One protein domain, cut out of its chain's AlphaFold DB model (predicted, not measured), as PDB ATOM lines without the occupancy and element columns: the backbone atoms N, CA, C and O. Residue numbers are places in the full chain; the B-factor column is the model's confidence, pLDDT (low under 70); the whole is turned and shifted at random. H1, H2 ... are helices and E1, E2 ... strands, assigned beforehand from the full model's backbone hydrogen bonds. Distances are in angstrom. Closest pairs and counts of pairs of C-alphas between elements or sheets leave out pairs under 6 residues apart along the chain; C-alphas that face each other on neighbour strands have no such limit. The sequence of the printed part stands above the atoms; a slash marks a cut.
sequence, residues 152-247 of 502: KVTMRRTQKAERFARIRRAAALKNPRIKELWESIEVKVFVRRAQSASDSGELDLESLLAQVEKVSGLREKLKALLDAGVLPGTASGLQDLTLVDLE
ATOM      1  N   LYS A 152       8.139 -30.447  11.596       45.94
ATOM      2  CA  LYS A 152       6.905 -29.652  11.640       45.94
ATOM      3  C   LYS A 152       5.773 -30.480  11.026       45.94
ATOM      4  O   LYS A 152       5.751 -30.723   9.815       45.94
ATOM      5  N   VAL A 153       4.864 -30.962  11.871       44.81
ATOM      6  CA  VAL A 153       3.606 -31.589  11.449       44.81
ATOM      7  C   VAL A 153       2.591 -30.471  11.280       44.81
ATOM      8  O   VAL A 153       2.315 -29.737  12.216       44.81
ATOM      9  N   THR A 154       2.055 -30.314  10.078       52.12
ATOM     10  CA  THR A 154       0.958 -29.378   9.815       52.12
ATOM     11  C   THR A 154      -0.321 -30.185   9.654       52.12
ATOM     12  O   THR A 154      -0.423 -31.008   8.745       52.12
ATOM     13  N   MET A 155      -1.279 -29.997  10.561       51.06
ATOM     14  CA  MET A 155      -2.576 -30.669  10.521       51.06
ATOM     15  C   MET A 155      -3.573 -29.797   9.751       51.06
ATOM     16  O   MET A 155      -3.997 -28.760  10.238       51.06
ATOM     17  N   ARG A 156      -3.984 -30.191   8.542       61.50
ATOM     18  CA  ARG A 156      -5.044 -29.485   7.799       61.50
ATOM     19  C   ARG A 156      -6.360 -30.231   7.916       61.50
ATOM     20  O   ARG A 156      -6.430 -31.390   7.531       61.50
ATOM     21  N   ARG A 157      -7.433 -29.593   8.391       63.88
ATOM     22  CA  ARG A 157      -8.768 -30.221   8.389       63.88
ATOM     23  C   ARG A 157      -9.192 -30.617   6.971       63.88
ATOM     24  O   ARG A 157      -8.894 -29.914   6.006       63.88
ATOM     25  N   THR A 158      -9.899 -31.738   6.833       71.31
ATOM     26  CA  THR A 158     -10.491 -32.117   5.539       71.31
ATOM     27  C   THR A 158     -11.576 -31.112   5.139       71.31
ATOM     28  O   THR A 158     -12.233 -30.535   6.005       71.31
ATOM     29  N   GLN A 159     -11.838 -30.926   3.837       73.62
ATOM     30  CA  GLN A 159     -12.909 -30.023   3.360       73.62
ATOM     31  C   GLN A 159     -14.278 -30.349   3.988       73.62
ATOM     32  O   GLN A 159     -15.089 -29.462   4.254       73.62
ATOM     33  N   LYS A 160     -14.535 -31.635   4.258       74.00
ATOM     34  CA  LYS A 160     -15.740 -32.108   4.949       74.00
ATOM     35  C   LYS A 160     -15.767 -31.638   6.406       74.00
ATOM     36  O   LYS A 160     -16.770 -31.064   6.826       74.00
ATOM     37  N   ALA A 161     -14.679 -31.832   7.156       68.56
ATOM     38  CA  ALA A 161     -14.555 -31.341   8.529       68.56
ATOM     39  C   ALA A 161     -14.658 -29.808   8.597       68.56
ATOM     40  O   ALA A 161     -15.309 -29.267   9.487       68.56
ATOM     41  N   GLU A 162     -14.097 -29.107   7.612       73.88
ATOM     42  CA  GLU A 162     -14.208 -27.656   7.487       73.88
ATOM     43  C   GLU A 162     -15.660 -27.208   7.268       73.88
ATOM     44  O   GLU A 162     -16.142 -26.300   7.945       73.88
ATOM     45  N   ARG A 163     -16.399 -27.883   6.378       79.25
ATOM     46  CA  ARG A 163     -17.826 -27.615   6.154       79.25
ATOM     47  C   ARG A 163     -18.647 -27.819   7.428       79.25
ATOM     48  O   ARG A 163     -19.478 -26.972   7.747       79.25
ATOM     49  N   PHE A 164     -18.410 -28.904   8.165       78.25
ATOM     50  CA  PHE A 164     -19.098 -29.155   9.436       78.25
ATOM     51  C   PHE A 164     -18.753 -28.111  10.499       78.25
ATOM     52  O   PHE A 164     -19.658 -27.621  11.173       78.25
ATOM     53  N   ALA A 165     -17.484 -27.711  10.605       76.94
ATOM     54  CA  ALA A 165     -17.067 -26.645  11.510       76.94
ATOM     55  C   ALA A 165     -17.751 -25.308  11.170       76.94
ATOM     56  O   ALA A 165     -18.231 -24.622  12.069       76.94
ATOM     57  N   ARG A 166     -17.883 -24.960   9.878       82.44
ATOM     58  CA  ARG A 166     -18.621 -23.759   9.439       82.44
ATOM     59  C   ARG A 166     -20.099 -23.814   9.823       82.44
ATOM     60  O   ARG A 166     -20.622 -22.823  10.319       82.44
ATOM     61  N   ILE A 167     -20.762 -24.954   9.615       84.31
ATOM     62  CA  ILE A 167     -22.178 -25.135   9.979       84.31
ATOM     63  C   ILE A 167     -22.361 -25.008  11.494       84.31
ATOM     64  O   ILE A 167     -23.236 -24.269  11.937       84.31
ATOM     65  N   ARG A 168     -21.514 -25.681  12.284       83.75
ATOM     66  CA  ARG A 168     -21.556 -25.627  13.751       83.75
ATOM     67  C   ARG A 168     -21.354 -24.201  14.256       83.75
ATOM     68  O   ARG A 168     -22.160 -23.720  15.040       83.75
ATOM     69  N   ARG A 169     -20.355 -23.494  13.722       85.62
ATOM     70  CA  ARG A 169     -20.108 -22.085  14.035       85.62
ATOM     71  C   ARG A 169     -21.294 -21.192  13.674       85.62
ATOM     72  O   ARG A 169     -21.698 -20.368  14.486       85.62
ATOM     73  N   ALA A 170     -21.862 -21.347  12.478       87.69
ATOM     74  CA  ALA A 170     -23.023 -20.567  12.055       87.69
ATOM     75  C   ALA A 170     -24.246 -20.826  12.948       87.69
ATOM     76  O   ALA A 170     -25.006 -19.902  13.214       87.69
ATOM     77  N   ALA A 171     -24.428 -22.059  13.429       89.31
ATOM     78  CA  ALA A 171     -25.472 -22.396  14.391       89.31
ATOM     79  C   ALA A 171     -25.200 -21.775  15.772       89.31
ATOM     80  O   ALA A 171     -26.099 -21.163  16.341       89.31
ATOM     81  N   ALA A 172     -23.966 -21.864  16.274       88.69
ATOM     82  CA  ALA A 172     -23.569 -21.309  17.567       88.69
ATOM     83  C   ALA A 172     -23.705 -19.777  17.623       88.69
ATOM     84  O   ALA A 172     -24.209 -19.235  18.602       88.69
ATOM     85  N   LEU A 173     -23.357 -19.077  16.537       90.62
ATOM     86  CA  LEU A 173     -23.492 -17.617  16.424       90.62
ATOM     87  C   LEU A 173     -24.946 -17.123  16.305       90.62
ATOM     88  O   LEU A 173     -25.174 -15.914  16.317       90.62
ATOM     89  N   LYS A 174     -25.939 -18.020  16.206       92.69
ATOM     90  CA  LYS A 174     -27.354 -17.639  16.371       92.69
ATOM     91  C   LYS A 174     -27.689 -17.311  17.825       92.69
ATOM     92  O   LYS A 174     -28.653 -16.594  18.064       92.69
ATOM     93  N   ASN A 175     -26.917 -17.827  18.784       93.19
ATOM     94  CA  ASN A 175     -27.083 -17.474  20.186       93.19
ATOM     95  C   ASN A 175     -26.531 -16.051  20.417       93.19
ATOM     96  O   ASN A 175     -25.342 -15.828  20.169       93.19
ATOM     97  N   PRO A 176     -27.351 -15.095  20.897       92.62
ATOM     98  CA  PRO A 176     -26.935 -13.704  21.058       92.62
ATOM     99  C   PRO A 176     -25.750 -13.550  22.017       92.62
ATOM    100  O   PRO A 176     -24.855 -12.762  21.731       92.62
ATOM    101  N   ARG A 177     -25.677 -14.365  23.079       92.50
ATOM    102  CA  ARG A 177     -24.564 -14.335  24.043       92.50
ATOM    103  C   ARG A 177     -23.245 -14.756  23.397       92.50
ATOM    104  O   ARG A 177     -22.225 -14.107  23.566       92.50
ATOM    105  N   ILE A 178     -23.269 -15.826  22.600       91.81
ATOM    106  CA  ILE A 178     -22.078 -16.311  21.883       91.81
ATOM    107  C   ILE A 178     -21.657 -15.320  20.794       91.81
ATOM    108  O   ILE A 178     -20.466 -15.109  20.572       91.81
ATOM    109  N   LYS A 179     -22.627 -14.691  20.123       92.38
ATOM    110  CA  LYS A 179     -22.366 -13.648  19.130       92.38
ATOM    111  C   LYS A 179     -21.701 -12.425  19.761       92.38
ATOM    112  O   LYS A 179     -20.733 -11.930  19.204       92.38
ATOM    113  N   GLU A 180     -22.173 -11.970  20.915       94.88
ATOM    114  CA  GLU A 180     -21.570 -10.859  21.656       94.88
ATOM    115  C   GLU A 180     -20.115 -11.156  22.048       94.88
ATOM    116  O   GLU A 180     -19.224 -10.353  21.773       94.88
ATOM    117  N   LEU A 181     -19.849 -12.356  22.581       93.12
ATOM    118  CA  LEU A 181     -18.489 -12.812  22.891       93.12
ATOM    119  C   LEU A 181     -17.597 -12.868  21.642       93.12
ATOM    120  O   LEU A 181     -16.432 -12.489  21.695       93.12
ATOM    121  N   TRP A 182     -18.136 -13.320  20.507       91.56
ATOM    122  CA  TRP A 182     -17.406 -13.360  19.238       91.56
ATOM    123  C   TRP A 182     -17.095 -11.961  18.685       91.56
ATOM    124  O   TRP A 182     -16.045 -11.741  18.079       91.56
ATOM    125  N   GLU A 183     -18.010 -11.010  18.877       91.94
ATOM    126  CA  GLU A 183     -17.863  -9.638  18.399       91.94
ATOM    127  C   GLU A 183     -16.983  -8.763  19.307       91.94
ATOM    128  O   GLU A 183     -16.619  -7.653  18.895       91.94
ATOM    129  N   SER A 184     -16.599  -9.273  20.484       94.06
ATOM    130  CA  SER A 184     -15.756  -8.578  21.456       94.06
ATOM    131  C   SER A 184     -14.409  -8.163  20.852       94.06
ATOM    132  O   SER A 184     -13.801  -8.861  20.029       94.06
ATOM    133  N   ILE A 185     -13.929  -6.987  21.261       92.06
ATOM    134  CA  ILE A 185     -12.689  -6.405  20.736       92.06
ATOM    135  C   ILE A 185     -11.504  -7.319  21.059       92.06
ATOM    136  O   ILE A 185     -10.667  -7.563  20.190       92.06
ATOM    137  N   GLU A 186     -11.463  -7.875  22.269       92.31
ATOM    138  CA  GLU A 186     -10.364  -8.721  22.733       92.31
ATOM    139  C   GLU A 186     -10.264 -10.004  21.903       92.31
ATOM    140  O   GLU A 186      -9.180 -10.348  21.428       92.31
ATOM    141  N   VAL A 187     -11.401 -10.659  21.639       89.75
ATOM    142  CA  VAL A 187     -11.463 -11.869  20.809       89.75
ATOM    143  C   VAL A 187     -11.070 -11.556  19.364       89.75
ATOM    144  O   VAL A 187     -10.262 -12.275  18.776       89.75
ATOM    145  N   LYS A 188     -11.557 -10.453  18.781       89.62
ATOM    146  CA  LYS A 188     -11.179 -10.046  17.413       89.62
ATOM    147  C   LYS A 188      -9.699  -9.709  17.268       89.62
ATOM    148  O   LYS A 188      -9.129  -9.947  16.201       89.62
ATOM    149  N   VAL A 189      -9.091  -9.093  18.280       88.94
ATOM    150  CA  VAL A 189      -7.656  -8.773  18.290       88.94
ATOM    151  C   VAL A 189      -6.840 -10.056  18.420       88.94
ATOM    152  O   VAL A 189      -5.906 -10.255  17.644       88.94
ATOM    153  N   PHE A 190      -7.232 -10.956  19.325       89.44
ATOM    154  CA  PHE A 190      -6.602 -12.264  19.494       89.44
ATOM    155  C   PHE A 190      -6.652 -13.102  18.208       89.44
ATOM    156  O   PHE A 190      -5.615 -13.542  17.716       89.44
ATOM    157  N   VAL A 191      -7.832 -13.248  17.594       87.25
ATOM    158  CA  VAL A 191      -8.010 -14.027  16.355       87.25
ATOM    159  C   VAL A 191      -7.197 -13.444  15.198       87.25
ATOM    160  O   VAL A 191      -6.572 -14.203  14.459       87.25
ATOM    161  N   ARG A 192      -7.172 -12.112  15.035       85.50
ATOM    162  CA  ARG A 192      -6.353 -11.465  13.996       85.50
ATOM    163  C   ARG A 192      -4.869 -11.721  14.211       85.50
ATOM    164  O   ARG A 192      -4.178 -12.067  13.262       85.50
ATOM    165  N   ARG A 193      -4.390 -11.611  15.450       83.62
ATOM    166  CA  ARG A 193      -2.986 -11.865  15.782       83.62
ATOM    167  C   ARG A 193      -2.595 -13.325  15.552       83.62
ATOM    168  O   ARG A 193      -1.549 -13.570  14.960       83.62
ATOM    169  N   ALA A 194      -3.453 -14.272  15.933       82.56
ATOM    170  CA  ALA A 194      -3.251 -15.691  15.650       82.56
ATOM    171  C   ALA A 194      -3.207 -15.981  14.138       82.56
ATOM    172  O   ALA A 194      -2.378 -16.762  13.682       82.56
ATOM    173  N   GLN A 195      -4.038 -15.313  13.332       80.50
ATOM    174  CA  GLN A 195      -3.982 -15.431  11.870       80.50
ATOM    175  C   GLN A 195      -2.675 -14.865  11.303       80.50
ATOM    176  O   GLN A 195      -1.992 -15.553  10.551       80.50
ATOM    177  N   SER A 196      -2.280 -13.659  11.717       78.19
ATOM    178  CA  SER A 196      -1.042 -13.027  11.250       78.19
ATOM    179  C   SER A 196       0.212 -13.828  11.615       78.19
ATOM    180  O   SER A 196       1.096 -13.977  10.776       78.19
ATOM    181  N   ALA A 197       0.273 -14.403  12.821       74.81
ATOM    182  CA  ALA A 197       1.373 -15.279  13.236       74.81
ATOM    183  C   ALA A 197       1.416 -16.593  12.429       74.81
ATOM    184  O   ALA A 197       2.476 -17.178  12.205       74.81
ATOM    185  N   SER A 198       0.260 -17.064  11.949       71.62
ATOM    186  CA  SER A 198       0.179 -18.275  11.128       71.62
ATOM    187  C   SER A 198       0.745 -18.023   9.739       71.62
ATOM    188  O   SER A 198       1.371 -18.918   9.170       71.62
ATOM    189  N   ASP A 199       0.505 -16.830   9.201       71.62
ATOM    190  CA  ASP A 199       0.954 -16.425   7.872       71.62
ATOM    191  C   ASP A 199       2.459 -16.107   7.854       71.62
ATOM    192  O   ASP A 199       3.126 -16.400   6.862       71.62
ATOM    193  N   SER A 200       3.020 -15.596   8.961       68.88
ATOM    194  CA  SER A 200       4.472 -15.406   9.121       68.88
ATOM    195  C   SER A 200       5.229 -16.707   9.418       68.88
ATOM    196  O   SER A 200       6.442 -16.780   9.235       68.88
ATOM    197  N   GLY A 201       4.525 -17.760   9.849       65.44
ATOM    198  CA  GLY A 201       5.119 -19.044  10.222       65.44
ATOM    199  C   GLY A 201       5.749 -19.075  11.620       65.44
ATOM    200  O   GLY A 201       6.237 -20.141  12.009       65.44
ATOM    201  N   GLU A 202       5.675 -17.965  12.362       61.91
ATOM    202  CA  GLU A 202       6.149 -17.760  13.743       61.91
ATOM    203  C   GLU A 202       5.024 -17.940  14.770       61.91
ATOM    204  O   GLU A 202       4.895 -17.193  15.741       61.91
ATOM    205  N   LEU A 203       4.137 -18.903  14.539       66.06
ATOM    206  CA  LEU A 203       3.067 -19.164  15.485       66.06
ATOM    207  C   LEU A 203       3.596 -20.038  16.617       66.06
ATOM    208  O   LEU A 203       3.719 -21.254  16.468       66.06
ATOM    209  N   ASP A 204       3.929 -19.385  17.723       73.44
ATOM    210  CA  ASP A 204       4.272 -20.023  18.982       73.44
ATOM    211  C   ASP A 204       3.048 -20.029  19.907       73.44
ATOM    212  O   ASP A 204       2.473 -18.979  20.217       73.44
ATOM    213  N   LEU A 205       2.621 -21.228  20.314       74.69
ATOM    214  CA  LEU A 205       1.477 -21.426  21.205       74.69
ATOM    215  C   LEU A 205       1.707 -20.711  22.543       74.69
ATOM    216  O   LEU A 205       0.768 -20.136  23.091       74.69
ATOM    217  N   GLU A 206       2.953 -20.663  23.020       78.62
ATOM    218  CA  GLU A 206       3.310 -19.977  24.265       78.62
ATOM    219  C   GLU A 206       3.042 -18.468  24.176       78.62
ATOM    220  O   GLU A 206       2.495 -17.877  25.108       78.62
ATOM    221  N   SER A 207       3.317 -17.844  23.025       82.81
ATOM    222  CA  SER A 207       3.028 -16.423  22.790       82.81
ATOM    223  C   SER A 207       1.525 -16.115  22.812       82.81
ATOM    224  O   SER A 207       1.098 -15.090  23.356       82.81
ATOM    225  N   LEU A 208       0.704 -17.012  22.250       83.19
ATOM    226  CA  LEU A 208      -0.755 -16.884  22.294       83.19
ATOM    227  C   LEU A 208      -1.285 -17.051  23.719       83.19
ATOM    228  O   LEU A 208      -2.110 -16.246  24.148       83.19
ATOM    229  N   LEU A 209      -0.793 -18.042  24.464       83.00
ATOM    230  CA  LEU A 209      -1.189 -18.267  25.855       83.00
ATOM    231  C   LEU A 209      -0.781 -17.097  26.759       83.00
ATOM    232  O   LEU A 209      -1.601 -16.617  27.538       83.00
ATOM    233  N   ALA A 210       0.417 -16.537  26.579       84.88
ATOM    234  CA  ALA A 210       0.850 -15.342  27.302       84.88
ATOM    235  C   ALA A 210      -0.077 -14.136  27.056       84.88
ATOM    236  O   ALA A 210      -0.319 -13.329  27.954       84.88
ATOM    237  N   GLN A 211      -0.635 -14.005  25.848       85.00
ATOM    238  CA  GLN A 211      -1.626 -12.972  25.553       85.00
ATOM    239  C   GLN A 211      -2.966 -13.234  26.250       85.00
ATOM    240  O   GLN A 211      -3.603 -12.278  26.697       85.00
ATOM    241  N   VAL A 212      -3.392 -14.498  26.336       87.38
ATOM    242  CA  VAL A 212      -4.607 -14.884  27.065       87.38
ATOM    243  C   VAL A 212      -4.495 -14.506  28.539       87.38
ATOM    244  O   VAL A 212      -5.436 -13.924  29.069       87.38
ATOM    245  N   GLU A 213      -3.338 -14.740  29.163       86.56
ATOM    246  CA  GLU A 213      -3.088 -14.340  30.556       86.56
ATOM    247  C   GLU A 213      -3.016 -12.816  30.734       86.56
ATOM    248  O   GLU A 213      -3.458 -12.275  31.745       86.56
ATOM    249  N   LYS A 214      -2.481 -12.088  29.745       89.38
ATOM    250  CA  LYS A 214      -2.316 -10.627  29.824       89.38
ATOM    251  C   LYS A 214      -3.638  -9.858  29.729       89.38
ATOM    252  O   LYS A 214      -3.730  -8.740  30.234       89.38
ATOM    253  N   VAL A 215      -4.635 -10.397  29.027       89.81
ATOM    254  CA  VAL A 215      -5.909  -9.711  28.778       89.81
ATOM    255  C   VAL A 215      -6.984 -10.268  29.708       89.81
ATOM    256  O   VAL A 215      -7.490 -11.370  29.508       89.81
ATOM    257  N   SER A 216      -7.384  -9.471  30.699       88.38
ATOM    258  CA  SER A 216      -8.422  -9.838  31.668       88.38
ATOM    259  C   SER A 216      -9.723 -10.268  30.983       88.38
ATOM    260  O   SER A 216     -10.248  -9.545  30.130       88.38
ATOM    261  N   GLY A 217     -10.270 -11.421  31.368       87.75
ATOM    262  CA  GLY A 217     -11.534 -11.928  30.829       87.75
ATOM    263  C   GLY A 217     -11.429 -12.593  29.449       87.75
ATOM    264  O   GLY A 217     -12.432 -13.091  28.935       87.75
ATOM    265  N   LEU A 218     -10.256 -12.580  28.796       90.69
ATOM    266  CA  LEU A 218     -10.085 -13.195  27.475       90.69
ATOM    267  C   LEU A 218     -10.159 -14.723  27.557       90.69
ATOM    268  O   LEU A 218     -10.757 -15.346  26.682       90.69
ATOM    269  N   ARG A 219      -9.612 -15.324  28.617       89.12
ATOM    270  CA  ARG A 219      -9.642 -16.774  28.844       89.12
ATOM    271  C   ARG A 219     -11.072 -17.312  28.888       89.12
ATOM    272  O   ARG A 219     -11.397 -18.249  28.166       89.12
ATOM    273  N   GLU A 220     -11.941 -16.694  29.680       90.12
ATOM    274  CA  GLU A 220     -13.336 -17.099  29.862       90.12
ATOM    275  C   GLU A 220     -14.132 -16.933  28.564       90.12
ATOM    276  O   GLU A 220     -14.892 -17.824  28.173       90.12
ATOM    277  N   LYS A 221     -13.903 -15.823  27.846       91.69
ATOM    278  CA  LYS A 221     -14.493 -15.573  26.522       91.69
ATOM    279  C   LYS A 221     -14.075 -16.655  25.519       91.69
ATOM    280  O   LYS A 221     -14.923 -17.185  24.801       91.69
ATOM    281  N   LEU A 222     -12.790 -17.014  25.477       89.94
ATOM    282  CA  LEU A 222     -12.273 -18.051  24.580       89.94
ATOM    283  C   LEU A 222     -12.776 -19.451  24.954       89.94
ATOM    284  O   LEU A 222     -13.149 -20.200  24.051       89.94
ATOM    285  N   LYS A 223     -12.863 -19.783  26.249       88.62
ATOM    286  CA  LYS A 223     -13.431 -21.051  26.735       88.62
ATOM    287  C   LYS A 223     -14.884 -21.210  26.285       88.62
ATOM    288  O   LYS A 223     -15.212 -22.188  25.623       88.62
ATOM    289  N   ALA A 224     -15.718 -20.191  26.503       89.19
ATOM    290  CA  ALA A 224     -17.112 -20.197  26.060       89.19
ATOM    291  C   ALA A 224     -17.259 -20.345  24.531       89.19
ATOM    292  O   ALA A 224     -18.181 -21.003  24.046       89.19
ATOM    293  N   LEU A 225     -16.344 -19.760  23.749       89.19
ATOM    294  CA  LEU A 225     -16.329 -19.894  22.287       89.19
ATOM    295  C   LEU A 225     -15.848 -21.276  21.811       89.19
ATOM    296  O   LEU A 225     -16.329 -21.759  20.779       89.19
ATOM    297  N   LEU A 226     -14.918 -21.911  22.527       87.62
ATOM    298  CA  LEU A 226     -14.479 -23.288  22.274       87.62
ATOM    299  C   LEU A 226     -15.584 -24.292  22.624       87.62
ATOM    300  O   LEU A 226     -15.909 -25.139  21.792       87.62
ATOM    301  N   ASP A 227     -16.231 -24.138  23.781       85.62
ATOM    302  CA  ASP A 227     -17.356 -24.978  24.218       85.62
ATOM    303  C   ASP A 227     -18.551 -24.873  23.260       85.62
ATOM    304  O   ASP A 227     -19.169 -25.871  22.891       85.62
ATOM    305  N   ALA A 228     -18.836 -23.666  22.760       86.38
ATOM    306  CA  ALA A 228     -19.859 -23.447  21.738       86.38
ATOM    307  C   ALA A 228     -19.455 -23.966  20.340       86.38
ATOM    308  O   ALA A 228     -20.247 -23.899  19.395       86.38
ATOM    309  N   GLY A 229     -18.225 -24.461  20.166       82.31
ATOM    310  CA  GLY A 229     -17.708 -24.955  18.889       82.31
ATOM    311  C   GLY A 229     -17.544 -23.868  17.823       82.31
ATOM    312  O   GLY A 229     -17.569 -24.171  16.625       82.31
ATOM    313  N   VAL A 230     -17.409 -22.603  18.239       84.38
ATOM    314  CA  VAL A 230     -17.038 -21.472  17.373       84.38
ATOM    315  C   VAL A 230     -15.535 -21.509  17.086       84.38
ATOM    316  O   VAL A 230     -15.116 -21.220  15.958       84.38
ATOM    317  N   LEU A 231     -14.745 -21.923  18.083       79.69
ATOM    318  CA  LEU A 231     -13.315 -22.214  17.999       79.69
ATOM    319  C   LEU A 231     -13.037 -23.728  18.195       79.69
ATOM    320  O   LEU A 231     -13.840 -24.408  18.826       79.69
ATOM    321  N   PRO A 232     -11.939 -24.283  17.642       61.38
ATOM    322  CA  PRO A 232     -11.197 -23.744  16.513       61.38
ATOM    323  C   PRO A 232     -12.092 -23.779  15.272       61.38
ATOM    324  O   PRO A 232     -12.483 -24.848  14.787       61.38
ATOM    325  N   GLY A 233     -12.445 -22.601  14.761       60.00
ATOM    326  CA  GLY A 233     -13.132 -22.450  13.486       60.00
ATOM    327  C   GLY A 233     -12.144 -22.568  12.324       60.00
ATOM    328  O   GLY A 233     -11.017 -23.023  12.478       60.00
ATOM    329  N   THR A 234     -12.535 -22.087  11.146       55.97
ATOM    330  CA  THR A 234     -11.671 -21.960   9.952       55.97
ATOM    331  C   THR A 234     -10.510 -20.965  10.109       55.97
ATOM    332  O   THR A 234      -9.884 -20.608   9.117       55.97
ATOM    333  N   ALA A 235     -10.255 -20.450  11.313       58.91
ATOM    334  CA  ALA A 235      -9.184 -19.499  11.556       58.91
ATOM    335  C   ALA A 235      -7.837 -20.234  11.506       58.91
ATOM    336  O   ALA A 235      -7.528 -21.050  12.377       58.91
ATOM    337  N   SER A 236      -7.054 -19.955  10.463       58.41
ATOM    338  CA  SER A 236      -5.638 -20.319  10.401       58.41
ATOM    339  C   SER A 236      -4.936 -19.844  11.677       58.41
ATOM    340  O   SER A 236      -5.200 -18.737  12.142       58.41
ATOM    341  N   GLY A 237      -4.112 -20.709  12.271       62.69
ATOM    342  CA  GLY A 237      -3.344 -20.402  13.480       62.69
ATOM    343  C   GLY A 237      -3.989 -20.726  14.828       62.69
ATOM    344  O   GLY A 237      -3.290 -20.761  15.828       62.69
ATOM    345  N   LEU A 238      -5.290 -21.030  14.878       70.56
ATOM    346  CA  LEU A 238      -5.959 -21.479  16.114       70.56
ATOM    347  C   LEU A 238      -6.228 -22.987  16.136       70.56
ATOM    348  O   LEU A 238      -6.897 -23.478  17.033       70.56
ATOM    349  N   GLN A 239      -5.743 -23.717  15.130       68.94
ATOM    350  CA  GLN A 239      -6.024 -25.146  14.938       68.94
ATOM    351  C   GLN A 239      -5.521 -26.011  16.096       68.94
ATOM    352  O   GLN A 239      -6.136 -27.040  16.370       68.94
ATOM    353  N   ASP A 240      -4.466 -25.545  16.762       66.06
ATOM    354  CA  ASP A 240      -3.805 -26.227  17.868       66.06
ATOM    355  C   ASP A 240      -4.261 -25.702  19.241       66.06
ATOM    356  O   ASP A 240      -3.898 -26.292  20.248       66.06
ATOM    357  N   LEU A 241      -5.076 -24.636  19.299       72.62
ATOM    358  CA  LEU A 241      -5.618 -24.118  20.557       72.62
ATOM    359  C   LEU A 241      -6.840 -24.944  20.975       72.62
ATOM    360  O   LEU A 241      -7.890 -24.907  20.326       72.62
ATOM    361  N   THR A 242      -6.716 -25.668  22.077       72.50
ATOM    362  CA  THR A 242      -7.759 -26.517  22.649       72.50
ATOM    363  C   THR A 242      -8.259 -25.971  23.984       72.50
ATOM    364  O   THR A 242      -7.673 -25.064  24.570       72.50
ATOM    365  N   LEU A 243      -9.375 -26.526  24.476       69.88
ATOM    366  CA  LEU A 243      -9.896 -26.186  25.804       69.88
ATOM    367  C   LEU A 243      -8.849 -26.448  26.896       69.88
ATOM    368  O   LEU A 243      -8.741 -25.667  27.831       69.88
ATOM    369  N   VAL A 244      -8.060 -27.516  26.724       63.31
ATOM    370  CA  VAL A 244      -7.017 -27.961  27.657       63.31
ATOM    371  C   VAL A 244      -5.918 -26.911  27.803       63.31
ATOM    372  O   VAL A 244      -5.423 -26.708  28.904       63.31
ATOM    373  N   ASP A 245      -5.585 -26.196  26.728       70.50
ATOM    374  CA  ASP A 245      -4.545 -25.158  26.756       70.50
ATOM    375  C   ASP A 245      -4.994 -23.897  27.514       70.50
ATOM    376  O   ASP A 245      -4.164 -23.108  27.956       70.50
ATOM    377  N   LEU A 246      -6.309 -23.687  27.658       72.75
ATOM    378  CA  LEU A 246      -6.885 -22.554  28.388       72.75
ATOM    379  C   LEU A 246      -7.214 -22.875  29.845       72.75
ATOM    380  O   LEU A 246      -7.576 -21.965  30.596       72.75
ATOM    381  N   GLU A 247      -7.156 -24.141  30.251       71.00
ATOM    382  CA  GLU A 247      -7.325 -24.489  31.652       71.00
ATOM    383  C   GLU A 247      -6.016 -24.188  32.398       71.00
ATOM    384  O   GLU A 247      -4.932 -24.490  31.893       71.00
TER     385      GLU A 247
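AT A GLANCE: This is residues 152 to 247 of the 502 residues of an uncharacterized protein of Hortaea thailandica (UniProt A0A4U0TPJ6). Helices H2, H3, H4 and the short H6 gather round H5, while H1 and the strand E1 run along another side. The unnamed residues 228 to 242 run through the space between. The printed part has 96 residues, with one named strand and six named helices in the order E1, H1 to H6, and is mostly helix. It is compact, with a radius of gyration of the C-alphas of 12.9 A and spans of 35 by 35 by 22 A.

HOW THE PARTS SIT: E1, residues 152 to 157, pairs with no named strand and meets H1, residues 159 to 172, only through their link. H1 touches no helix. H3, residues 185 to 200, and H4, residues 205 to 214, form a helical hairpin at a shallow tilt of 20 degrees, opposite ways; they only just touch, with 3 pairs of C-alphas within 8 A, the closest being Ala 194 and Leu 208 at 7.2 A. H5, residues 218 to 227, is the hub, touching 4 helices. It touches H2, residues 176 to 183, at a steep tilt of 56 degrees, the closest C-alphas being Leu 181 and Lys 221 at 6.1 A. It touches residues 186 to 187 alone of H3, about perpendicular at 79 degrees, the closest C-alphas being Glu 186 and Leu 218 at 6.5 A. H4 and H5 only just touch, with 3 pairs of C-alphas within 8 A, and only at the corner by their link, the closest C-alphas being Val 212 and Arg 219 at 5.7 A. H6, residues 243 to 246, touches H5, the closest C-alphas being Lys 223 and Leu 243 at 6.3 A. Every O i to N i+4 pair is within hydrogen-bond range in H1 to H5; H6 is too short for one.

IN THESE COORDINATES: E1 begins at C-alpha 152 (6.905, -29.652, 11.640). H3 measures 22.6 A and H1 19.8 A. H6 ends at C-alpha 246 (-6.885, -22.554, 28.388).

THE WHOLE: The C-alphas of Lys 152 and Pro 176 are farthest apart, 38.6 A. The printed part has no cut, and the link from H5 to H6 is long. Mean pLDDT of the printed part is 79.2; E1 has 53.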